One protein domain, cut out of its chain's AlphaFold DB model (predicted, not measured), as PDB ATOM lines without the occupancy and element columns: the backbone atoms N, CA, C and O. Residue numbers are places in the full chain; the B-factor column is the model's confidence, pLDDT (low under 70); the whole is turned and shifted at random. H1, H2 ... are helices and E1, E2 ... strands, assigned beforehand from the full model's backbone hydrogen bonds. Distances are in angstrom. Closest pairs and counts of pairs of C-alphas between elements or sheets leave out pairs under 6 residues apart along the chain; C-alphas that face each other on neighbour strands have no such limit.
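Overview. This is residues 42 to 71, 81 to 119 and 470 to 570 of the 1137 residues of an uncharacterized protein of Hondaea fermentalgiana (UniProt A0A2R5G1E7). Two antiparallel sheets of four strands lie face to face as a sandwich, E1 E8 E3 E6 over E2 E7 E4 E5, with the strands of the one at 35 degrees to those of the other. The chain winds over both as a jelly roll, four nested antiparallel pairs in one long wound hairpin: E1 with E8, E2 with E7, E3 with E6 and E4 with E5. The short helix H2 packs on the second sheet toward one end of the sandwich, and H1 and H3 lie toward the other end. The printed part has 170 residues, with elements in the order E1 E2 E3 H1 E4 E5 E6 H2 E7 H3 E8; the class is mostly strand, though under half of the residues are in named elements. It is compact, with a radius of gyration of the C-alphas of 16.3 A, and spans 49 by 39 by 26 A.

Arrangement. One sheet begins at its edge strand E1, residues 60 to 62, whose antiparallel neighbour is E8, residues 561 to 569; N 62 and O 561 are 2.8 A apart, within hydrogen-bond range. E8 is also the antiparallel neighbour of E3, residues 105 to 113, at 166 degrees, with N 108 and O 566 at 2.8 A. E3 pairs at 152 degrees with the other edge strand, E6, residues 522 to 526, where N 109 and O 523 are 2.8 A apart. The other sheet has E2, residues 84 to 89, at one edge, and residues 42 to 43 make a short parallel pairing with residues 88 to 89 of it. E2 is antiparallel to E7, residues 538 to 543, at 169 degrees, with N 87 and O 540 at 3.0 A. E7 is antiparallel to E4, residues 494 to 502, at 133 degrees, with N 498 and O 539 at 2.9 A. E4 forms a hairpin with E5, residues 505 to 513, the other edge strand; N 497 and O 510 are 3.0 A apart. This sheet is twisted, its C-alphas up to 7.0 A off the best plane, and E5 bends by 63 degrees at residue 509. The parts of the two sheets that face each other are 10.2 A centre to centre, and E7 and E8 are near each other. H2, residues 532 to 535, is on the second sheet at a height of 8.2 A, only just over E4, with 3 of its C-alphas falling there; the closest C-alphas of the two, those of Leu 533 and Tyr 499, are 6.2 A apart. H2 only grazes the first sheet, with residues 533 to 534. H1, residues 486 to 489, and H3, residues 547 to 552, are on neither sheet. H1 and H2 are too short for an O i to N i+4 pair; in H3, 1 of 2 is within hydrogen-bond range.

Along the chain. E1 begins at C-alpha 60, (19.481, 0.988, -26.498). E2 is 16.2 A long and E3 25.3 A. After H1, E4 measures 24.8 A, starting at C-alpha 494, (32.837, -7.158, -22.085), and E5 22.6 A. E6 is 13.1 A long; H2 precedes E7, 16.3 A. After H3, 9.0 A, E8 runs 26.3 A to C-alpha 569, (7.675, -7.927, -8.443).

Size, cuts and confidence. The C-alphas farthest apart, those of Ser 71 and Asp 570, are 51.1 A apart. Residues 72 to 80 and 120 to 469 are not printed; the gaps between C-alphas are 11.3 A and 20.0 A. Of the links printed whole, E2 to E3 is long. Mean pLDDT of the printed part is 77.3, with 50 residues under 70, among them residues 44 to 55 and 550 to 556.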
ATOM      1  N   LEU A  42      21.016   7.856 -22.132       72.94
ATOM      2  CA  LEU A  42      20.055   7.780 -21.045       72.94
ATOM      3  C   LEU A  42      19.001   6.724 -21.370       72.94
ATOM      4  O   LEU A  42      18.197   6.904 -22.285       72.94
ATOM      5  N   LEU A  43      18.960   5.679 -20.557       74.12
ATOM      6  CA  LEU A  43      17.874   4.723 -20.516       74.12
ATOM      7  C   LEU A  43      16.743   5.320 -19.669       74.12
ATOM      8  O   LEU A  43      16.792   5.320 -18.438       74.12
ATOM      9  N   ALA A  44      15.751   5.916 -20.335       62.47
ATOM     10  CA  ALA A  44      14.583   6.473 -19.662       62.47
ATOM     11  C   ALA A  44      13.789   5.346 -18.988       62.47
ATOM     12  O   ALA A  44      13.233   4.478 -19.657       62.47
ATOM     13  N   GLN A  45      13.742   5.378 -17.657       58.62
ATOM     14  CA  GLN A  45      13.018   4.415 -16.840       58.62
ATOM     15  C   GLN A  45      11.854   5.125 -16.140       58.62
ATOM     16  O   GLN A  45      12.068   6.047 -15.353       58.62
ATOM     17  N   ALA A  46      10.620   4.714 -16.441       51.88
ATOM     18  CA  ALA A  46       9.405   5.252 -15.816       51.88
ATOM     19  C   ALA A  46       8.908   4.403 -14.627       51.88
ATOM     20  O   ALA A  46       7.988   4.811 -13.916       51.88
ATOM     21  N   ASN A  47       9.511   3.233 -14.394       59.41
ATOM     22  CA  ASN A  47       8.996   2.252 -13.445       59.41
ATOM     23  C   ASN A  47       9.525   2.519 -12.035       59.41
ATOM     24  O   ASN A  47      10.721   2.412 -11.774       59.41
ATOM     25  N   THR A  48       8.607   2.800 -11.117       62.66
ATOM     26  CA  THR A  48       8.819   2.681  -9.672       62.66
ATOM     27  C   THR A  48       8.085   1.445  -9.163       62.66
ATOM     28  O   THR A  48       7.001   1.151  -9.669       62.66
ATOM     29  N   ARG A  49       8.628   0.745  -8.158       63.97
ATOM     30  CA  ARG A  49       7.988  -0.420  -7.506       63.97
ATOM     31  C   ARG A  49       6.475  -0.199  -7.276       63.97
ATOM     32  O   ARG A  49       6.091   0.808  -6.683       63.97
ATOM     33  N   CYS A  50       5.633  -1.114  -7.772       61.12
ATOM     34  CA  CYS A  50       4.155  -1.046  -7.798       61.12
ATOM     35  C   CYS A  50       3.490   0.056  -8.653       61.12
ATOM     36  O   CYS A  50       2.336   0.418  -8.409       61.12
ATOM     37  N   SER A  51       4.162   0.578  -9.679       59.25
ATOM     38  CA  SER A  51       3.471   1.277 -10.771       59.25
ATOM     39  C   SER A  51       2.699   0.267 -11.632       59.25
ATOM     40  O   SER A  51       3.216  -0.806 -11.918       59.25
ATOM     41  N   LEU A  52       1.478   0.603 -12.065       47.12
ATOM     42  CA  LEU A  52       0.545  -0.271 -12.812       47.12
ATOM     43  C   LEU A  52       1.020  -0.676 -14.226       47.12
ATOM     44  O   LEU A  52       0.240  -1.208 -15.008       47.12
ATOM     45  N   MET A  53       2.271  -0.393 -14.580       54.81
ATOM     46  CA  MET A  53       2.831  -0.618 -15.906       54.81
ATOM     47  C   MET A  53       4.259  -1.154 -15.760       54.81
ATOM     48  O   MET A  53       5.194  -0.379 -15.567       54.81
ATOM     49  N   ASN A  54       4.429  -2.478 -15.849       56.03
ATOM     50  CA  ASN A  54       5.735  -3.105 -16.078       56.03
ATOM     51  C   ASN A  54       6.110  -2.880 -17.547       56.03
ATOM     52  O   ASN A  54       5.964  -3.766 -18.380       56.03
ATOM     53  N   VAL A  55       6.508  -1.655 -17.894       63.03
ATOM     54  CA  VAL A  55       6.950  -1.348 -19.259       63.03
ATOM     55  C   VAL A  55       8.458  -1.552 -19.313       63.03
ATOM     56  O   VAL A  55       9.174  -0.842 -18.596       63.03
ATOM     57  N   PRO A  56       8.974  -2.507 -20.104       71.69
ATOM     58  CA  PRO A  56      10.409  -2.652 -20.270       71.69
ATOM     59  C   PRO A  56      10.983  -1.359 -20.865       71.69
ATOM     60  O   PRO A  56      10.335  -0.671 -21.659       71.69
ATOM     61  N   SER A  57      12.196  -0.987 -20.459       76.12
ATOM     62  CA  SER A  57      12.852   0.212 -20.984       76.12
ATOM     63  C   SER A  57      13.021   0.116 -22.510       76.12
ATOM     64  O   SER A  57      13.061  -0.991 -23.049       76.12
ATOM     65  N   PRO A  58      13.188   1.229 -23.246       77.19
ATOM     66  CA  PRO A  58      13.562   1.142 -24.657       77.19
ATOM     67  C   PRO A  58      14.880   0.369 -24.818       77.19
ATOM     68  O   PRO A  58      15.774   0.499 -23.983       77.19
ATOM     69  N   LEU A  59      15.002  -0.419 -25.887       83.56
ATOM     70  CA  LEU A  59      16.261  -1.070 -26.246       83.56
ATOM     71  C   LEU A  59      17.244  -0.008 -26.747       83.56
ATOM     72  O   LEU A  59      16.952   0.712 -27.705       83.56
ATOM     73  N   LEU A  60      18.401   0.091 -26.099       84.31
ATOM     74  CA  LEU A  60      19.481   0.988 -26.498       84.31
ATOM     75  C   LEU A  60      20.701   0.170 -26.900       84.31
ATOM     76  O   LEU A  60      21.092  -0.739 -26.171       84.31
ATOM     77  N   SER A  61      21.303   0.501 -28.041       84.31
ATOM     78  CA  SER A  61      22.439  -0.227 -28.603       84.31
ATOM     79  C   SER A  61      23.688   0.639 -28.736       84.31
ATOM     80  O   SER A  61      23.642   1.868 -28.879       84.31
ATOM     81  N   THR A  62      24.834  -0.031 -28.679       81.81
ATOM     82  CA  THR A  62      26.145   0.520 -29.005       81.81
ATOM     83  C   THR A  62      26.782  -0.318 -30.105       81.81
ATOM     84  O   THR A  62      26.829  -1.536 -29.981       81.81
ATOM     85  N   ASP A  63      27.301   0.331 -31.147       80.12
ATOM     86  CA  ASP A  63      27.890  -0.364 -32.302       80.12
ATOM     87  C   ASP A  63      29.256  -0.987 -31.970       80.12
ATOM     88  O   ASP A  63      30.005  -0.483 -31.129       80.12
ATOM     89  N   THR A  64      29.667  -2.031 -32.680       77.25
ATOM     90  CA  THR A  64      31.040  -2.567 -32.613       77.25
ATOM     91  C   THR A  64      32.112  -1.502 -32.925       77.25
ATOM     92  O   THR A  64      31.967  -0.697 -33.846       77.25
ATOM     93  N   CYS A  65      33.211  -1.462 -32.156       71.75
ATOM     94  CA  CYS A  65      34.196  -0.374 -32.255       71.75
ATOM     95  C   CYS A  65      35.648  -0.762 -31.932       71.75
ATOM     96  O   CYS A  65      35.934  -1.774 -31.290       71.75
ATOM     97  N   CYS A  66      36.583   0.104 -32.338       69.50
ATOM     98  CA  CYS A  66      38.021  -0.076 -32.155       69.50
ATOM     99  C   CYS A  66      38.633   0.940 -31.194       69.50
ATOM    100  O   CYS A  66      39.073   2.021 -31.573       69.50
ATOM    101  N   GLY A  67      38.705   0.588 -29.917       57.94
ATOM    102  CA  GLY A  67      39.257   1.464 -28.894       57.94
ATOM    103  C   GLY A  67      40.759   1.699 -29.056       57.94
ATOM    104  O   GLY A  67      41.547   0.881 -28.612       57.94
ATOM    105  N   THR A  68      41.186   2.821 -29.636       55.50
ATOM    106  CA  THR A  68      42.534   3.350 -29.382       55.50
ATOM    107  C   THR A  68      42.380   4.731 -28.776       55.50
ATOM    108  O   THR A  68      42.078   5.682 -29.489       55.50
ATOM    109  N   ALA A  69      42.581   4.837 -27.458       50.72
ATOM    110  CA  ALA A  69      42.577   6.122 -26.768       50.72
ATOM    111  C   ALA A  69      43.528   7.080 -27.495       50.72
ATOM    112  O   ALA A  69      44.716   6.779 -27.694       50.72
ATOM    113  N   SER A  70      42.999   8.215 -27.943       48.62
ATOM    114  CA  SER A  70      43.756   9.159 -28.754       48.62
ATOM    115  C   SER A  70      44.946   9.696 -27.940       48.62
ATOM    116  O   SER A  70      44.822  10.468 -26.993       48.62
ATOM    117  N   SER A  71      46.165   9.281 -28.292       43.81
ATOM    118  CA  SER A  71      47.397   9.639 -27.559       43.81
ATOM    119  C   SER A  71      47.805  11.128 -27.670       43.81
ATOM    120  O   SER A  71      48.919  11.511 -27.307       43.81
ATOM    121  N   VAL A  81      42.577   7.274 -18.444       52.88
ATOM    122  CA  VAL A  81      41.137   7.025 -18.479       52.88
ATOM    123  C   VAL A  81      40.879   6.462 -19.866       52.88
ATOM    124  O   VAL A  81      40.973   7.199 -20.843       52.88
ATOM    125  N   ASN A  82      40.667   5.149 -19.953       59.19
ATOM    126  CA  ASN A  82      40.170   4.526 -21.176       59.19
ATOM    127  C   ASN A  82      38.882   5.258 -21.584       59.19
ATOM    128  O   ASN A  82      38.051   5.556 -20.723       59.19
ATOM    129  N   GLU A  83      38.739   5.590 -22.864       68.50
ATOM    130  CA  GLU A  83      37.508   6.184 -23.388       68.50
ATOM    131  C   GLU A  83      36.420   5.106 -23.268       68.50
ATOM    132  O   GLU A  83      36.529   4.028 -23.851       68.50
ATOM    133  N   CYS A  84      35.417   5.343 -22.422       76.62
ATOM    134  CA  CYS A  84      34.327   4.401 -22.196       76.62
ATOM    135  C   CYS A  84      33.017   4.990 -22.704       76.62
ATOM    136  O   CYS A  84      32.785   6.193 -22.596       76.62
ATOM    137  N   ARG A  85      32.154   4.116 -23.211       82.94
ATOM    138  CA  ARG A  85      30.747   4.399 -23.485       82.94
ATOM    139  C   ARG A  85      29.895   3.744 -22.416       82.94
ATOM    140  O   ARG A  85      30.255   2.673 -21.917       82.94
ATOM    141  N   ASP A  86      28.789   4.381 -22.072       87.31
ATOM    142  CA  ASP A  86      27.843   3.824 -21.122       87.31
ATOM    143  C   ASP A  86      26.381   4.055 -21.517       87.31
ATOM    144  O   ASP A  86      26.020   5.022 -22.190       87.31
ATOM    145  N   ILE A  87      25.542   3.109 -21.108       87.94
ATOM    146  CA  ILE A  87      24.084   3.228 -21.099       87.94
ATOM    147  C   ILE A  87      23.674   3.214 -19.633       87.94
ATOM    148  O   ILE A  87      24.045   2.287 -18.917       87.94
ATOM    149  N   TYR A  88      22.961   4.234 -19.162       89.81
ATOM    150  CA  TYR A  88      22.668   4.387 -17.735       89.81
ATOM    151  C   TYR A  88      21.236   4.848 -17.471       89.81
ATOM    152  O   TYR A  88      20.633   5.525 -18.302       89.81
ATOM    153  N   THR A  89      20.697   4.510 -16.301       86.50
ATOM    154  CA  THR A  89      19.417   5.036 -15.812       86.50
ATOM    155  C   THR A  89      19.652   6.334 -15.032       86.50
ATOM    156  O   THR A  89      20.694   6.521 -14.413       86.50
ATOM    157  N   ASN A  90      18.710   7.280 -15.066       82.50
ATOM    158  CA  ASN A  90      18.806   8.542 -14.304       82.50
ATOM    159  C   ASN A  90      18.197   8.464 -12.898       82.50
ATOM    160  O   ASN A  90      18.338   9.407 -12.117       82.50
ATOM    161  N   ALA A  91      17.472   7.393 -12.599       81.31
ATOM    162  CA  ALA A  91      16.781   7.189 -11.342       81.31
ATOM    163  C   ALA A  91      16.904   5.724 -10.918       81.31
ATOM    164  O   ALA A  91      17.038   4.831 -11.753       81.31
ATOM    165  N   ALA A  92      16.857   5.496  -9.608       82.75
ATOM    166  CA  ALA A  92      16.715   4.161  -9.048       82.75
ATOM    167  C   ALA A  92      15.291   3.636  -9.276       82.75
ATOM    168  O   ALA A  92      14.332   4.412  -9.229       82.75
ATOM    169  N   TYR A  93      15.149   2.314  -9.398       83.12
ATOM    170  CA  TYR A  93      13.842   1.641  -9.405       83.12
ATOM    171  C   TYR A  93      13.028   1.949  -8.137       83.12
ATOM    172  O   TYR A  93      11.793   1.970  -8.131       83.12
ATOM    173  N   CYS A  94      13.728   2.216  -7.037       79.19
ATOM    174  CA  CYS A  94      13.150   2.201  -5.719       79.19
ATOM    175  C   CYS A  94      13.566   3.466  -4.935       79.19
ATOM    176  O   CYS A  94      14.733   3.654  -4.608       79.19
ATOM    177  N   THR A  95      12.614   4.374  -4.656       67.44
ATOM    178  CA  THR A  95      12.909   5.716  -4.090       67.44
ATOM    179  C   THR A  95      12.436   5.938  -2.646       67.44
ATOM    180  O   THR A  95      12.946   6.844  -1.980       67.44
ATOM    181  N   SER A  96      11.497   5.133  -2.122       60.12
ATOM    182  CA  SER A  96      11.000   5.283  -0.737       60.12
ATOM    183  C   SER A  96      10.533   4.011  -0.009       60.12
ATOM    184  O   SER A  96      10.531   4.037   1.219       60.12
ATOM    185  N   ASP A  97      10.193   2.915  -0.704       59.22
ATOM    186  CA  ASP A  97       9.618   1.678  -0.121       59.22
ATOM    187  C   ASP A  97      10.480   0.425  -0.393       59.22
ATOM    188  O   ASP A  97      10.009  -0.618  -0.844       59.22
ATOM    189  N   CYS A  98      11.781   0.530  -0.126       66.81
ATOM    190  CA  CYS A  98      12.777  -0.486  -0.503       66.81
ATOM    191  C   CYS A  98      13.311  -1.291   0.685       66.81
ATOM    192  O   CYS A  98      14.278  -2.036   0.559       66.81
ATOM    193  N   GLU A  99      12.694  -1.144   1.863       63.44
ATOM    194  CA  GLU A  99      13.066  -1.918   3.057       63.44
ATOM    195  C   GLU A  99      12.645  -3.403   2.965       63.44
ATOM    196  O   GLU A  99      12.946  -4.172   3.878       63.44
ATOM    197  N   SER A 100      11.973  -3.812   1.879       69.44
ATOM    198  CA  SER A 100      11.480  -5.175   1.643       69.44
ATOM    199  C   SER A 100      11.867  -5.752   0.275       69.44
ATOM    200  O   SER A 100      11.060  -6.475  -0.294       69.44
ATOM    201  N   LEU A 101      13.048  -5.427  -0.270       82.50
ATOM    202  CA  LEU A 101      13.551  -6.162  -1.440       82.50
ATOM    203  C   LEU A 101      13.778  -7.630  -1.056       82.50
ATOM    204  O   LEU A 101      14.494  -7.903  -0.083       82.50
ATOM    205  N   ASP A 102      13.149  -8.551  -1.776       83.75
ATOM    206  CA  ASP A 102      13.269  -9.984  -1.531       83.75
ATOM    207  C   ASP A 102      13.532 -10.790  -2.808       83.75
ATOM    208  O   ASP A 102      13.951 -10.247  -3.830       83.75
ATOM    209  N   GLU A 103      13.395 -12.114  -2.710       83.38
ATOM    210  CA  GLU A 103      13.685 -13.017  -3.818       83.38
ATOM    211  C   GLU A 103      12.674 -12.946  -4.972       83.38
ATOM    212  O   GLU A 103      12.967 -13.487  -6.032       83.38
ATOM    213  N   ASN A 104      11.536 -12.276  -4.789       81.94
ATOM    214  CA  ASN A 104      10.499 -12.099  -5.805       81.94
ATOM    215  C   ASN A 104      10.573 -10.725  -6.493       81.94
ATOM    216  O   ASN A 104       9.768 -10.451  -7.380       81.94
ATOM    217  N   ASP A 105      11.494  -9.844  -6.082       86.50
ATOM    218  CA  ASP A 105      11.828  -8.641  -6.843       86.50
ATOM    219  C   ASP A 105      12.929  -9.004  -7.851       86.50
ATOM    220  O   ASP A 105      14.078  -9.262  -7.476       86.50
ATOM    221  N   GLU A 106      12.588  -9.029  -9.136       90.00
ATOM    222  CA  GLU A 106      13.510  -9.406 -10.205       90.00
ATOM    223  C   GLU A 106      13.809  -8.215 -11.120       90.00
ATOM    224  O   GLU A 106      12.941  -7.416 -11.476       90.00
ATOM    225  N   LEU A 107      15.076  -8.094 -11.504       90.81
ATOM    226  CA  LEU A 107      15.552  -7.228 -12.570       90.81
ATOM    227  C   LEU A 107      15.993  -8.141 -13.709       90.81
ATOM    228  O   LEU A 107      16.989  -8.855 -13.603       90.81
ATOM    229  N   VAL A 108      15.252  -8.103 -14.805       90.69
ATOM    230  CA  VAL A 108      15.593  -8.780 -16.047       90.69
ATOM    231  C   VAL A 108      16.378  -7.802 -16.916       90.69
ATOM    232  O   VAL A 108      15.877  -6.761 -17.342       90.69
ATOM    233  N   ILE A 109      17.644  -8.124 -17.153       91.44
ATOM    234  CA  ILE A 109      18.522  -7.393 -18.062       91.44
ATOM    235  C   ILE A 109      18.555  -8.172 -19.371       91.44
ATOM    236  O   ILE A 109      19.193  -9.222 -19.457       91.44
ATOM    237  N   TYR A 110      17.900  -7.644 -20.397       91.19
ATOM    238  CA  TYR A 110      18.084  -8.114 -21.761       91.19
ATOM    239  C   TYR A 110      19.374  -7.492 -22.283       91.19
ATOM    240  O   TYR A 110      19.439  -6.282 -22.493       91.19
ATOM    241  N   LEU A 111      20.422  -8.300 -22.415       90.00
ATOM    242  CA  LEU A 111      21.731  -7.887 -22.897       90.00
ATOM    243  C   LEU A 111      22.157  -8.791 -24.049       90.00
ATOM    244  O   LEU A 111      22.529  -9.949 -23.846       90.00
ATOM    245  N   GLU A 112      22.154  -8.224 -25.247       88.88
ATOM    246  CA  GLU A 112      22.633  -8.872 -26.461       88.88
ATOM    247  C   GLU A 112      23.989  -8.279 -26.846       88.88
ATOM    248  O   GLU A 112      24.137  -7.061 -26.937       88.88
ATOM    249  N   MET A 113      24.992  -9.131 -27.046       82.38
ATOM    250  CA  MET A 113      26.304  -8.720 -27.547       82.38
ATOM    251  C   MET A 113      26.310  -8.885 -29.068       82.38
ATOM    252  O   MET A 113      25.966  -9.957 -29.559       82.38
ATOM    253  N   GLU A 114      26.719  -7.860 -29.813       79.12
ATOM    254  CA  GLU A 114      26.880  -7.978 -31.266       79.12
ATOM    255  C   GLU A 114      28.022  -8.948 -31.600       79.12
ATOM    256  O   GLU A 114      29.087  -8.910 -30.972       79.12
ATOM    257  N   SER A 115      27.833  -9.795 -32.613       63.66
ATOM    258  CA  SER A 115      28.912 -10.627 -33.140       63.66
ATOM    259  C   SER A 115      29.878  -9.788 -33.980       63.66
ATOM    260  O   SER A 115      29.484  -8.939 -34.779       63.66
ATOM    261  N   THR A 116      31.174 -10.019 -33.783       56.50
ATOM    262  CA  THR A 116      32.237  -9.403 -34.581       56.50
ATOM    263  C   THR A 116      32.662 -10.396 -35.648       56.50
ATOM    264  O   THR A 116      33.060 -11.505 -35.298       56.50
ATOM    265  N   THR A 117      32.637 -10.022 -36.925       53.94
ATOM    266  CA  THR A 117      33.063 -10.950 -37.980       53.94
ATOM    267  C   THR A 117      34.584 -11.112 -37.972       53.94
ATOM    268  O   THR A 117      35.322 -10.191 -37.623       53.94
ATOM    269  N   ALA A 118      35.103 -12.248 -38.447       49.22
ATOM    270  CA  ALA A 118      36.553 -12.459 -38.585       49.22
ATOM    271  C   ALA A 118      37.287 -11.422 -39.481       49.22
ATOM    272  O   ALA A 118      38.525 -11.372 -39.490       49.22
ATOM    273  N   ASP A 119      36.548 -10.625 -40.263       50.34
ATOM    274  CA  ASP A 119      37.072  -9.527 -41.083       50.34
ATOM    275  C   ASP A 119      37.081  -8.168 -40.348       50.34
ATOM    276  O   ASP A 119      37.776  -7.249 -40.800       50.34
ATOM    277  N   GLY A 470      28.667 -22.744 -29.489       33.78
ATOM    278  CA  GLY A 470      29.755 -23.506 -28.869       33.78
ATOM    279  C   GLY A 470      29.405 -23.797 -27.405       33.78
ATOM    280  O   GLY A 470      29.608 -22.959 -26.535       33.78
ATOM    281  N   THR A 471      28.808 -24.962 -27.165       38.12
ATOM    282  CA  THR A 471      28.279 -25.458 -25.888       38.12
ATOM    283  C   THR A 471      29.022 -24.966 -24.638       38.12
ATOM    284  O   THR A 471      30.200 -25.269 -24.437       38.12
ATOM    285  N   ASP A 472      28.235 -24.341 -23.760       44.41
ATOM    286  CA  ASP A 472      28.351 -24.367 -22.299       44.41
ATOM    287  C   ASP A 472      29.364 -23.442 -21.619       44.41
ATOM    288  O   ASP A 472      30.106 -23.854 -20.724       44.41
ATOM    289  N   SER A 473      29.254 -22.147 -21.897       54.69
ATOM    290  CA  SER A 473      29.062 -21.216 -20.784       54.69
ATOM    291  C   SER A 473      28.339 -19.965 -21.284       54.69
ATOM    292  O   SER A 473      28.974 -19.027 -21.752       54.69
ATOM    293  N   CYS A 474      27.009 -19.966 -21.220       66.44
ATOM    294  CA  CYS A 474      26.245 -18.744 -20.986       66.44
ATOM    295  C   CYS A 474      25.874 -18.738 -19.499       66.44
ATOM    296  O   CYS A 474      25.777 -19.803 -18.878       66.44
ATOM    297  N   ALA A 475      25.721 -17.565 -18.901       75.62
ATOM    298  CA  ALA A 475      25.306 -17.464 -17.509       75.62
ATOM    299  C   ALA A 475      23.813 -17.143 -17.445       75.62
ATOM    300  O   ALA A 475      23.358 -16.149 -18.004       75.62
ATOM    301  N   ALA A 476      23.050 -18.013 -16.783       73.75
ATOM    302  CA  ALA A 476      21.610 -17.830 -16.603       73.75
ATOM    303  C   ALA A 476      21.281 -16.803 -15.503       73.75
ATOM    304  O   ALA A 476      20.181 -16.262 -15.477       73.75
ATOM    305  N   ASP A 477      22.231 -16.537 -14.600       81.62
ATOM    306  CA  ASP A 477      22.052 -15.659 -13.446       81.62
ATOM    307  C   ASP A 477      23.277 -14.767 -13.205       81.62
ATOM    308  O   ASP A 477      24.403 -15.068 -13.620       81.62
ATOM    309  N   ALA A 478      23.058 -13.658 -12.495       86.19
ATOM    310  CA  ALA A 478      24.123 -12.704 -12.198       86.19
ATOM    311  C   ALA A 478      25.170 -13.230 -11.205       86.19
ATOM    312  O   ALA A 478      26.267 -12.679 -11.115       86.19
ATOM    313  N   SER A 479      24.880 -14.304 -10.463       84.00
ATOM    314  CA  SER A 479      25.825 -14.907  -9.509       84.00
ATOM    315  C   SER A 479      26.994 -15.622 -10.199       84.00
ATOM    316  O   SER A 479      28.045 -15.855  -9.596       84.00
ATOM    317  N   SER A 480      26.824 -15.935 -11.484       83.62
ATOM    318  CA  SER A 480      27.844 -16.536 -12.339       83.62
ATOM    319  C   SER A 480      28.938 -15.545 -12.768       83.62
ATOM    320  O   SER A 480      29.994 -15.965 -13.247       83.62
ATOM    321  N   TYR A 481      28.717 -14.242 -12.568       88.81
ATOM    322  CA  TYR A 481      29.671 -13.183 -12.883       88.81
ATOM    323  C   TYR A 481      30.459 -12.730 -11.652       88.81
ATOM    324  O   TYR A 481      30.059 -12.916 -10.505       88.81
ATOM    325  N   THR A 482      31.626 -12.131 -11.886       88.00
ATOM    326  CA  THR A 482      32.501 -11.628 -10.814       88.00
ATOM    327  C   THR A 482      32.877 -10.176 -11.064       88.00
ATOM    328  O   THR A 482      32.763  -9.677 -12.182       88.00
ATOM    329  N   THR A 483      33.325  -9.481 -10.021       88.12
ATOM    330  CA  THR A 483      33.931  -8.156 -10.166       88.12
ATOM    331  C   THR A 483      35.347  -8.275 -10.714       88.12
ATOM    332  O   THR A 483      36.063  -9.246 -10.450       88.12
ATOM    333  N   LEU A 484      35.769  -7.270 -11.477       84.00
ATOM    334  CA  LEU A 484      37.041  -7.279 -12.186       84.00
ATOM    335  C   LEU A 484      37.797  -5.994 -11.852       84.00
ATOM    336  O   LEU A 484      37.298  -4.890 -12.051       84.00
ATOM    337  N   THR A 485      38.991  -6.131 -11.268       77.00
ATOM    338  CA  THR A 485      39.737  -5.004 -10.683       77.00
ATOM    339  C   THR A 485      41.212  -5.032 -11.081       77.00
ATOM    340  O   THR A 485      41.776  -6.091 -11.343       77.00
ATOM    341  N   GLY A 486      41.864  -3.866 -11.086       75.50
ATOM    342  CA  GLY A 486      43.300  -3.751 -11.368       75.50
ATOM    343  C   GLY A 486      43.652  -3.895 -12.852       75.50
ATOM    344  O   GLY A 486      42.879  -3.481 -13.710       75.50
ATOM    345  N   ASP A 487      44.830  -4.456 -13.140       64.94
ATOM    346  CA  ASP A 487      45.363  -4.580 -14.507       64.94
ATOM    347  C   ASP A 487      44.499  -5.500 -15.390       64.94
ATOM    348  O   ASP A 487      44.384  -5.267 -16.590       64.94
ATOM    349  N   ASP A 488      43.817  -6.481 -14.790       67.50
ATOM    350  CA  ASP A 488      42.917  -7.388 -15.512       67.50
ATOM    351  C   ASP A 488      41.710  -6.631 -16.104       67.50
ATOM    352  O   ASP A 488      41.195  -7.019 -17.148       67.50
ATOM    353  N   ALA A 489      41.293  -5.512 -15.491       72.19
ATOM    354  CA  ALA A 489      40.186  -4.680 -15.977       72.19
ATOM    355  C   ALA A 489      40.571  -3.786 -17.162       72.19
ATOM    356  O   ALA A 489      39.691  -3.315 -17.878       72.19
ATOM    357  N   LEU A 490      41.869  -3.555 -17.383       71.75
ATOM    358  CA  LEU A 490      42.356  -2.701 -18.470       71.75
ATOM    359  C   LEU A 490      42.247  -3.385 -19.838       71.75
ATOM    360  O   LEU A 490      42.011  -2.702 -20.833       71.75
ATOM    361  N   CYS A 491      42.392  -4.713 -19.872       72.25
ATOM    362  CA  CYS A 491      42.330  -5.516 -21.095       72.25
ATOM    363  C   CYS A 491      41.066  -6.384 -21.206       72.25
ATOM    364  O   CYS A 491      41.008  -7.271 -22.058       72.25
ATOM    365  N   ALA A 492      40.072  -6.172 -20.340       75.94
ATOM    366  CA  ALA A 492      38.861  -6.979 -20.327       75.94
ATOM    367  C   ALA A 492      37.918  -6.599 -21.482       75.94
ATOM    368  O   ALA A 492      37.560  -5.433 -21.645       75.94
ATOM    369  N   LEU A 493      37.492  -7.599 -22.256       78.31
ATOM    370  CA  LEU A 493      36.475  -7.475 -23.303       78.31
ATOM    371  C   LEU A 493      35.108  -7.868 -22.730       78.31
ATOM    372  O   LEU A 493      34.929  -9.008 -22.302       78.31
ATOM    373  N   GLY A 494      34.161  -6.929 -22.672       86.44
ATOM    374  CA  GLY A 494      32.837  -7.158 -22.085       86.44
ATOM    375  C   GLY A 494      32.157  -5.887 -21.576       86.44
ATOM    376  O   GLY A 494      32.565  -4.778 -21.930       86.44
ATOM    377  N   VAL A 495      31.136  -6.053 -20.735       91.25
ATOM    378  CA  VAL A 495      30.313  -4.973 -20.171       91.25
ATOM    379  C   VAL A 495      30.435  -4.962 -18.645       91.25
ATOM    380  O   VAL A 495      30.241  -5.974 -17.970       91.25
ATOM    381  N   PHE A 496      30.766  -3.801 -18.086       92.62
ATOM    382  CA  PHE A 496      30.736  -3.539 -16.649       92.62
ATOM    383  C   PHE A 496      29.316  -3.144 -16.243       92.62
ATOM    384  O   PHE A 496      28.779  -2.186 -16.798       92.62
ATOM    385  N   VAL A 497      28.737  -3.841 -15.265       94.38
ATOM    386  CA  VAL A 497      27.454  -3.471 -14.651       94.38
ATOM    387  C   VAL A 497      27.747  -2.782 -13.325       94.38
ATOM    388  O   VAL A 497      28.388  -3.356 -12.440       94.38
ATOM    389  N   GLU A 498      27.342  -1.522 -13.212       94.62
ATOM    390  CA  GLU A 498      27.736  -0.628 -12.123       94.62
ATOM    391  C   GLU A 498      26.531   0.148 -11.583       94.62
ATOM    392  O   GLU A 498      25.553   0.345 -12.296       94.62
ATOM    393  N   TYR A 499      26.617   0.607 -10.337       93.75
ATOM    394  CA  TYR A 499      25.575   1.379  -9.660       93.75
ATOM    395  C   TYR A 499      26.151   2.635  -9.002       93.75
ATOM    396  O   TYR A 499      27.324   2.670  -8.623       93.75
ATOM    397  N   GLU A 500      25.341   3.686  -8.899       92.88
ATOM    398  CA  GLU A 500      25.774   4.980  -8.362       92.88
ATOM    399  C   GLU A 500      25.646   5.030  -6.830       92.88
ATOM    400  O   GLU A 500      24.549   4.923  -6.291       92.88
ATOM    401  N   VAL A 501      26.756   5.227  -6.110       86.38
ATOM    402  CA  VAL A 501      26.776   5.202  -4.632       86.38
ATOM    403  C   VAL A 501      26.669   6.601  -4.021       86.38
ATOM    404  O   VAL A 501      25.935   6.783  -3.052       86.38
ATOM    405  N   ASP A 502      27.375   7.590  -4.583       76.62
ATOM    406  CA  ASP A 502      27.428   8.976  -4.089       76.62
ATOM    407  C   ASP A 502      27.683   9.972  -5.248       76.62
ATOM    408  O   ASP A 502      28.791  10.019  -5.769       76.62
ATOM    409  N   ASP A 503      26.685  10.791  -5.622       74.50
ATOM    410  CA  ASP A 503      26.756  11.961  -6.544       74.50
ATOM    411  C   ASP A 503      27.857  11.875  -7.630       74.50
ATOM    412  O   ASP A 503      28.813  12.661  -7.649       74.50
ATOM    413  N   GLY A 504      27.725  10.893  -8.529       77.00
ATOM    414  CA  GLY A 504      28.628  10.642  -9.652       77.00
ATOM    415  C   GLY A 504      29.707   9.573  -9.436       77.00
ATOM    416  O   GLY A 504      30.402   9.244 -10.402       77.00
ATOM    417  N   ASP A 505      29.856   9.015  -8.231       87.81
ATOM    418  CA  ASP A 505      30.735   7.872  -7.967       87.81
ATOM    419  C   ASP A 505      30.004   6.547  -8.245       87.81
ATOM    420  O   ASP A 505      28.944   6.265  -7.682       87.81
ATOM    421  N   TRP A 506      30.601   5.716  -9.105       90.12
ATOM    422  CA  TRP A 506      30.040   4.441  -9.553       90.12
ATOM    423  C   TRP A 506      30.851   3.261  -9.022       90.12
ATOM    424  O   TRP A 506      32.077   3.229  -9.177       90.12
ATOM    425  N   GLU A 507      30.166   2.275  -8.454       93.06
ATOM    426  CA  GLU A 507      30.753   1.017  -7.995       93.06
ATOM    427  C   GLU A 507      30.304  -0.154  -8.868       93.06
ATOM    428  O   GLU A 507      29.196  -0.185  -9.396       93.06
ATOM    429  N   GLN A 508      31.188  -1.134  -9.045       92.81
ATOM    430  CA  GLN A 508      30.903  -2.307  -9.860       92.81
ATOM    431  C   GLN A 508      30.077  -3.331  -9.080       92.81
ATOM    432  O   GLN A 508      30.524  -3.805  -8.035       92.81
ATOM    433  N   ALA A 509      28.936  -3.735  -9.642       93.19
ATOM    434  CA  ALA A 509      28.203  -4.914  -9.192       93.19
ATOM    435  C   ALA A 509      28.885  -6.186  -9.726       93.19
ATOM    436  O   ALA A 509      29.324  -7.035  -8.952       93.19
ATOM    437  N   PHE A 510      29.065  -6.286 -11.050       94.19
ATOM    438  CA  PHE A 510      29.745  -7.413 -11.705       94.19
ATOM    439  C   PHE A 510      30.246  -7.068 -13.125       94.19
ATOM    440  O   PHE A 510      30.064  -5.953 -13.624       94.19
ATOM    441  N   PHE A 511      30.957  -8.001 -13.765       93.12
ATOM    442  CA  PHE A 511      31.457  -7.906 -15.141       93.12
ATOM    443  C   PHE A 511      30.947  -9.066 -15.997       93.12
ATOM    444  O   PHE A 511      31.131 -10.226 -15.625       93.12
ATOM    445  N   ILE A 512      30.385  -8.746 -17.161       91.50
ATOM    446  CA  ILE A 512      29.926  -9.715 -18.161       91.50
ATOM    447  C   ILE A 512      30.975  -9.757 -19.282       91.50
ATOM    448  O   ILE A 512      31.041  -8.812 -20.073       91.50
ATOM    449  N   PRO A 513      31.838 -10.789 -19.361       85.50
ATOM    450  CA  PRO A 513      32.820 -10.880 -20.434       85.50
ATOM    451  C   PRO A 513      32.128 -11.245 -21.753       85.50
ATOM    452  O   PRO A 513      31.167 -12.010 -21.761       85.50
ATOM    453  N   SER A 514      32.664 -10.779 -22.884       79.19
ATOM    454  CA  SER A 514      32.122 -11.103 -24.216       79.19
ATOM    455  C   SER A 514      32.110 -12.608 -24.521       79.19
ATOM    456  O   SER A 514      31.355 -13.063 -25.369       79.19
ATOM    457  N   THR A 515      32.921 -13.390 -23.806       73.56
ATOM    458  CA  THR A 515      33.019 -14.850 -23.938       73.56
ATOM    459  C   THR A 515      32.030 -15.631 -23.059       73.56
ATOM    460  O   THR A 515      32.023 -16.856 -23.121       73.56
ATOM    461  N   LEU A 516      31.263 -14.963 -22.188       80.75
ATOM    462  CA  LEU A 516      30.232 -15.554 -21.314       80.75
ATOM    463  C   LEU A 516      29.009 -14.620 -21.321       80.75
ATOM    464  O   LEU A 516      28.774 -13.934 -20.327       80.75
ATOM    465  N   PRO A 517      28.265 -14.509 -22.432       84.06
ATOM    466  CA  PRO A 517      27.056 -13.694 -22.459       84.06
ATOM    467  C   PRO A 517      25.928 -14.340 -21.629       84.06
ATOM    468  O   PRO A 517      25.995 -15.534 -21.293       84.06
ATOM    469  N   PRO A 518      24.862 -13.588 -21.303       86.44
ATOM    470  CA  PRO A 518      23.663 -14.157 -20.703       86.44
ATOM    471  C   PRO A 518      22.993 -15.197 -21.607       86.44
ATOM    472  O   PRO A 518      23.017 -15.086 -22.835       86.44
ATOM    473  N   CYS A 519      22.384 -16.222 -21.013       83.00
ATOM    474  CA  CYS A 519      21.643 -17.216 -21.789       83.00
ATOM    475  C   CYS A 519      20.400 -16.578 -22.423       83.00
ATOM    476  O   CYS A 519      19.659 -15.880 -21.741       83.00
ATOM    477  N   GLN A 520      20.157 -16.833 -23.714       83.62
ATOM    478  CA  GLN A 520      19.035 -16.233 -24.460       83.62
ATOM    479  C   GLN A 520      19.047 -14.693 -24.447       83.62
ATOM    480  O   GLN A 520      17.992 -14.074 -24.537       83.62
ATOM    481  N   SER A 521      20.231 -14.085 -24.300       87.69
ATOM    482  CA  SER A 521      20.398 -12.634 -24.142       87.69
ATOM    483  C   SER A 521      19.671 -12.061 -22.921       87.69
ATOM    484  O   SER A 521      19.441 -10.860 -22.856       87.69
ATOM    485  N   THR A 522      19.344 -12.896 -21.932       88.75
ATOM    486  CA  THR A 522      18.575 -12.502 -20.750       88.75
ATOM    487  C   THR A 522      19.332 -12.862 -19.483       88.75
ATOM    488  O   THR A 522      19.774 -13.996 -19.292       88.75
ATOM    489  N   LEU A 523      19.473 -11.887 -18.590       91.00
ATOM    490  CA  LEU A 523      20.081 -12.051 -17.281       91.00
ATOM    491  C   LEU A 523      19.079 -11.675 -16.197       91.00
ATOM    492  O   LEU A 523      18.704 -10.512 -16.080       91.00
ATOM    493  N   VAL A 524      18.696 -12.647 -15.371       89.19
ATOM    494  CA  VAL A 524      17.832 -12.395 -14.216       89.19
ATOM    495  C   VAL A 524      18.695 -12.065 -12.999       89.19
ATOM    496  O   VAL A 524      19.618 -12.804 -12.634       89.19
ATOM    497  N   VAL A 525      18.406 -10.921 -12.385       91.56
ATOM    498  CA  VAL A 525      19.065 -10.396 -11.192       91.56
ATOM    499  C   VAL A 525      18.049 -10.349 -10.059       91.56
ATOM    500  O   VAL A 525      17.015  -9.699 -10.167       91.56
ATOM    501  N   ASN A 526      18.366 -11.014  -8.955       89.00
ATOM    502  CA  ASN A 526      17.498 -11.076  -7.789       89.00
ATOM    503  C   ASN A 526      17.733  -9.886  -6.836       89.00
ATOM    504  O   ASN A 526      18.883  -9.575  -6.505       89.00
ATOM    505  N   GLY A 527      16.655  -9.260  -6.356       87.19
ATOM    506  CA  GLY A 527      16.681  -8.128  -5.426       87.19
ATOM    507  C   GLY A 527      17.290  -8.432  -4.058       87.19
ATOM    508  O   GLY A 527      17.827  -7.525  -3.417       87.19
ATOM    509  N   ALA A 528      17.290  -9.694  -3.623       88.25
ATOM    510  CA  ALA A 528      17.965 -10.118  -2.398       88.25
ATOM    511  C   ALA A 528      19.492 -10.236  -2.561       88.25
ATOM    512  O   ALA A 528      20.227  -9.975  -1.602       88.25
ATOM    513  N   ASP A 529      19.967 -10.624  -3.749       88.44
ATOM    514  CA  ASP A 529      21.391 -10.864  -4.024       88.44
ATOM    515  C   ASP A 529      22.134  -9.593  -4.457       88.44
ATOM    516  O   ASP A 529      23.285  -9.405  -4.062       88.44
ATOM    517  N   TYR A 530      21.467  -8.713  -5.216       92.31
ATOM    518  CA  TYR A 530      22.013  -7.438  -5.702       92.31
ATOM    519  C   TYR A 530      21.076  -6.251  -5.398       92.31
ATOM    520  O   TYR A 530      20.634  -5.555  -6.320       92.31
ATOM    521  N   PRO A 531      20.747  -5.984  -4.118       90.69
ATOM    522  CA  PRO A 531      19.799  -4.931  -3.734       90.69
ATOM    523  C   PRO A 531      20.217  -3.539  -4.221       90.69
ATOM    524  O   PRO A 531      19.376  -2.691  -4.511       90.69
ATOM    525  N   GLU A 532      21.517  -3.286  -4.343       90.94
ATOM    526  CA  GLU A 532      22.067  -2.033  -4.846       90.94
ATOM    527  C   GLU A 532      21.592  -1.671  -6.260       90.94
ATOM    528  O   GLU A 532      21.362  -0.492  -6.524       90.94
ATOM    529  N   LEU A 533      21.349  -2.654  -7.137       92.69
ATOM    530  CA  LEU A 533      20.862  -2.409  -8.500       92.69
ATOM    531  C   LEU A 533      19.400  -1.934  -8.520       92.69
ATOM    532  O   LEU A 533      18.954  -1.326  -9.483       92.69
ATOM    533  N   PHE A 534      18.653  -2.148  -7.438       91.06
ATOM    534  CA  PHE A 534      17.276  -1.674  -7.292       91.06
ATOM    535  C   PHE A 534      17.215  -0.330  -6.551       91.06
ATOM    536  O   PHE A 534      16.293   0.464  -6.751       91.06
ATOM    537  N   LEU A 535      18.196  -0.071  -5.682       88.81
ATOM    538  CA  LEU A 535      18.267   1.109  -4.816       88.81
ATOM    539  C   LEU A 535      18.935   2.319  -5.470       88.81
ATOM    540  O   LEU A 535      18.714   3.446  -5.022       88.81
ATOM    541  N   TYR A 536      19.740   2.098  -6.507       90.06
ATOM    542  CA  TYR A 536      20.553   3.129  -7.137       90.06
ATOM    543  C   TYR A 536      20.418   3.099  -8.664       90.06
ATOM    544  O   TYR A 536      20.067   2.064  -9.231       90.06
ATOM    545  N   PRO A 537      20.685   4.224  -9.349       90.88
ATOM    546  CA  PRO A 537      20.855   4.234 -10.797       90.88
ATOM    547  C   PRO A 537      21.901   3.208 -11.254       90.88
ATOM    548  O   PRO A 537      22.937   3.053 -10.604       90.88
ATOM    549  N   ILE A 538      21.640   2.535 -12.378       93.38
ATOM    550  CA  ILE A 538      22.496   1.489 -12.956       93.38
ATOM    551  C   ILE A 538      23.158   2.033 -14.223       93.38
ATOM    552  O   ILE A 538      22.522   2.766 -14.980       93.38
ATOM    553  N   ARG A 539      24.402   1.636 -14.506       92.81
ATOM    554  CA  ARG A 539      25.019   1.808 -15.824       92.81
ATOM    555  C   ARG A 539      25.691   0.544 -16.341       92.81
ATOM    556  O   ARG A 539      26.284  -0.225 -15.588       92.81
ATOM    557  N   PHE A 540      25.662   0.416 -17.658       93.69
ATOM    558  CA  PHE A 540      26.355  -0.576 -18.460       93.69
ATOM    559  C   PHE A 540      27.492   0.129 -19.173       93.69
ATOM    560  O   PHE A 540      27.252   0.911 -20.089       93.69
ATOM    561  N   ARG A 541      28.725  -0.099 -18.728       90.75
ATOM    562  CA  ARG A 541      29.912   0.591 -19.235       90.75
ATOM    563  C   ARG A 541      30.788  -0.369 -20.026       90.75
ATOM    564  O   ARG A 541      31.131  -1.442 -19.544       90.75
ATOM    565  N   GLN A 542      31.230   0.045 -21.205       87.81
ATOM    566  CA  GLN A 542      32.222  -0.669 -22.006       87.81
ATOM    567  C   GLN A 542      33.347   0.291 -22.386       87.81
ATOM    568  O   GLN A 542      33.094   1.430 -22.778       87.81
ATOM    569  N   CYS A 543      34.596  -0.147 -22.252       78.38
ATOM    570  CA  CYS A 543      35.760   0.714 -22.444       78.38
ATOM    571  C   CYS A 543      36.602   0.321 -23.647       78.38
ATOM    572  O   CYS A 543      36.703  -0.853 -24.002       78.38
ATOM    573  N   SER A 544      37.266   1.319 -24.226       72.88
ATOM    574  CA  SER A 544      38.333   1.123 -25.195       72.88
ATOM    575  C   SER A 544      39.461   0.296 -24.579       72.88
ATOM    576  O   SER A 544      39.915   0.599 -23.471       72.88
ATOM    577  N   LEU A 545      39.963  -0.681 -25.328       71.12
ATOM    578  CA  LEU A 545      41.212  -1.349 -24.991       71.12
ATOM    579  C   LEU A 545      42.388  -0.378 -25.136       71.12
ATOM    580  O   LEU A 545      42.397   0.498 -25.999       71.12
ATOM    581  N   ASP A 546      43.415  -0.529 -24.307       68.75
ATOM    582  CA  ASP A 546      44.657   0.189 -24.565       68.75
ATOM    583  C   ASP A 546      45.418  -0.443 -25.754       68.75
ATOM    584  O   ASP A 546      45.188  -1.590 -26.157       68.75
ATOM    585  N   ALA A 547      46.367   0.300 -26.334       66.00
ATOM    586  CA  ALA A 547      47.156  -0.184 -27.468       66.00
ATOM    587  C   ALA A 547      47.996  -1.436 -27.141       66.00
ATOM    588  O   ALA A 547      48.429  -2.135 -28.052       66.00
ATOM    589  N   SER A 548      48.269  -1.717 -25.866       67.94
ATOM    590  CA  SER A 548      48.943  -2.941 -25.436       67.94
ATOM    591  C   SER A 548      48.003  -4.144 -25.384       67.94
ATOM    592  O   SER A 548      48.382  -5.195 -25.898       67.94
ATOM    593  N   CYS A 549      46.770  -3.962 -24.915       71.25
ATOM    594  CA  CYS A 549      45.711  -4.963 -24.923       71.25
ATOM    595  C   CYS A 549      45.312  -5.329 -26.359       71.25
ATOM    596  O   CYS A 549      45.272  -6.510 -26.691       71.25
ATOM    597  N   LEU A 550      45.150  -4.341 -27.253       68.19
ATOM    598  CA  LEU A 550      44.875  -4.594 -28.677       68.19
ATOM    599  C   LEU A 550      45.957  -5.448 -29.353       68.19
ATOM    600  O   LEU A 550      45.663  -6.243 -30.244       68.19
ATOM    601  N   ARG A 551      47.224  -5.316 -28.938       66.69
ATOM    602  CA  ARG A 551      48.302  -6.173 -29.458       66.69
ATOM    603  C   ARG A 551      48.143  -7.614 -28.996       66.69
ATOM    604  O   ARG A 551      48.489  -8.520 -29.753       66.69
ATOM    605  N   GLU A 552      47.702  -7.834 -27.761       66.25
ATOM    606  CA  GLU A 552      47.501  -9.168 -27.182       66.25
ATOM    607  C   GLU A 552      46.261  -9.864 -27.739       66.25
ATOM    608  O   GLU A 552      46.336 -11.056 -28.029       66.25
ATOM    609  N   THR A 553      45.188  -9.118 -28.003       65.44
ATOM    610  CA  THR A 553      43.946  -9.628 -28.606       65.44
ATOM    611  C   THR A 553      44.011  -9.748 -30.131       65.44
ATOM    612  O   THR A 553      43.006 -10.025 -30.775       65.44
ATOM    613  N   GLY A 554      45.179  -9.533 -30.751       65.44
ATOM    614  CA  GLY A 554      45.336  -9.640 -32.205       65.44
ATOM    615  C   GLY A 554      44.529  -8.602 -32.991       65.44
ATOM    616  O   GLY A 554      44.211  -8.839 -34.155       65.44
ATOM    617  N   CYS A 555      44.238  -7.459 -32.365       69.75
ATOM    618  CA  CYS A 555      43.390  -6.384 -32.870       69.75
ATOM    619  C   CYS A 555      41.904  -6.737 -33.022       69.75
ATOM    620  O   CYS A 555      41.238  -6.141 -33.872       69.75
ATOM    621  N   ALA A 556      41.389  -7.665 -32.210       69.81
ATOM    622  CA  ALA A 556      39.953  -7.909 -32.119       69.81
ATOM    623  C   ALA A 556      39.215  -6.632 -31.654       69.81
ATOM    624  O   ALA A 556      39.681  -5.983 -30.705       69.81
ATOM    625  N   PRO A 557      38.114  -6.241 -32.321       71.00
ATOM    626  CA  PRO A 557      37.288  -5.118 -31.900       71.00
ATOM    627  C   PRO A 557      36.516  -5.436 -30.619       71.00
ATOM    628  O   PRO A 557      36.313  -6.595 -30.257       71.00
ATOM    629  N   SER A 558      36.072  -4.386 -29.929       77.50
ATOM    630  CA  SER A 558      35.096  -4.536 -28.854       77.50
ATOM    631  C   SER A 558      33.717  -4.702 -29.485       77.50
ATOM    632  O   SER A 558      33.247  -3.783 -30.162       77.50
ATOM    633  N   ALA A 559      33.087  -5.854 -29.249       80.00
ATOM    634  CA  ALA A 559      31.709  -6.131 -29.645       80.00
ATOM    635  C   ALA A 559      30.762  -5.015 -29.185       80.00
ATOM    636  O   ALA A 559      30.882  -4.520 -28.057       80.00
ATOM    637  N   GLY A 560      29.830  -4.623 -30.050       83.25
ATOM    638  CA  GLY A 560      28.683  -3.819 -29.652       83.25
ATOM    639  C   GLY A 560      27.830  -4.534 -28.605       83.25
ATOM    640  O   GLY A 560      27.970  -5.739 -28.385       83.25
ATOM    641  N   PHE A 561      26.961  -3.794 -27.927       89.38
ATOM    642  CA  PHE A 561      25.959  -4.403 -27.052       89.38
ATOM    643  C   PHE A 561      24.666  -3.598 -27.044       89.38
ATOM    644  O   PHE A 561      24.701  -2.365 -27.114       89.38
ATOM    645  N   SER A 562      23.552  -4.308 -26.907       89.00
ATOM    646  CA  SER A 562      22.208  -3.765 -26.748       89.00
ATOM    647  C   SER A 562      21.676  -4.120 -25.373       89.00
ATOM    648  O   SER A 562      21.790  -5.270 -24.957       89.00
ATOM    649  N   VAL A 563      21.113  -3.140 -24.664       90.44
ATOM    650  CA  VAL A 563      20.570  -3.335 -23.319       90.44
ATOM    651  C   VAL A 563      19.137  -2.828 -23.197       90.44
ATOM    652  O   VAL A 563      18.795  -1.741 -23.672       90.44
ATOM    653  N   GLN A 564      18.313  -3.619 -22.518       90.50
ATOM    654  CA  GLN A 564      16.972  -3.280 -22.064       90.50
ATOM    655  C   GLN A 564      16.783  -3.822 -20.641       90.50
ATOM    656  O   GLN A 564      17.274  -4.896 -20.301       90.50
ATOM    657  N   LEU A 565      16.098  -3.056 -19.794       88.88
ATOM    658  CA  LEU A 565      15.818  -3.403 -18.405       88.88
ATOM    659  C   LEU A 565      14.321  -3.570 -18.199       88.88
ATOM    660  O   LEU A 565      13.525  -2.721 -18.603       88.88
ATOM    661  N   GLU A 566      13.961  -4.617 -17.483       88.44
ATOM    662  CA  GLU A 566      12.616  -4.868 -17.003       88.44
ATOM    663  C   GLU A 566      12.693  -5.204 -15.515       88.44
ATOM    664  O   GLU A 566      13.565  -5.945 -15.078       88.44
ATOM    665  N   PHE A 567      11.804  -4.611 -14.725       86.00
ATOM    666  CA  PHE A 567      11.701  -4.899 -13.301       86.00
ATOM    667  C   PHE A 567      10.335  -5.525 -13.057       86.00
ATOM    668  O   PHE A 567       9.328  -4.952 -13.477       86.00
ATOM    669  N   SER A 568      10.295  -6.649 -12.355       84.00
ATOM    670  CA  SER A 568       9.071  -7.336 -11.952       84.00
ATOM    671  C   SER A 568       9.067  -7.561 -10.439       84.00
ATOM    672  O   SER A 568      10.108  -7.615  -9.785       84.00
ATOM    673  N   THR A 569       7.871  -7.608  -9.859       79.12
ATOM    674  CA  THR A 569       7.675  -7.927  -8.443       79.12
ATOM    675  C   THR A 569       6.316  -8.595  -8.267       79.12
ATOM    676  O   THR A 569       5.305  -8.093  -8.765       79.12
ATOM    677  N   ASP A 570       6.287  -9.728  -7.568       67.06
ATOM    678  CA  ASP A 570       5.057 -10.495  -7.318       67.06
ATOM    679  C   ASP A 570       4.184  -9.880  -6.202       67.06
ATOM    680  O   ASP A 570       3.030 -10.268  -6.021       67.06
TER     681      ASP A 570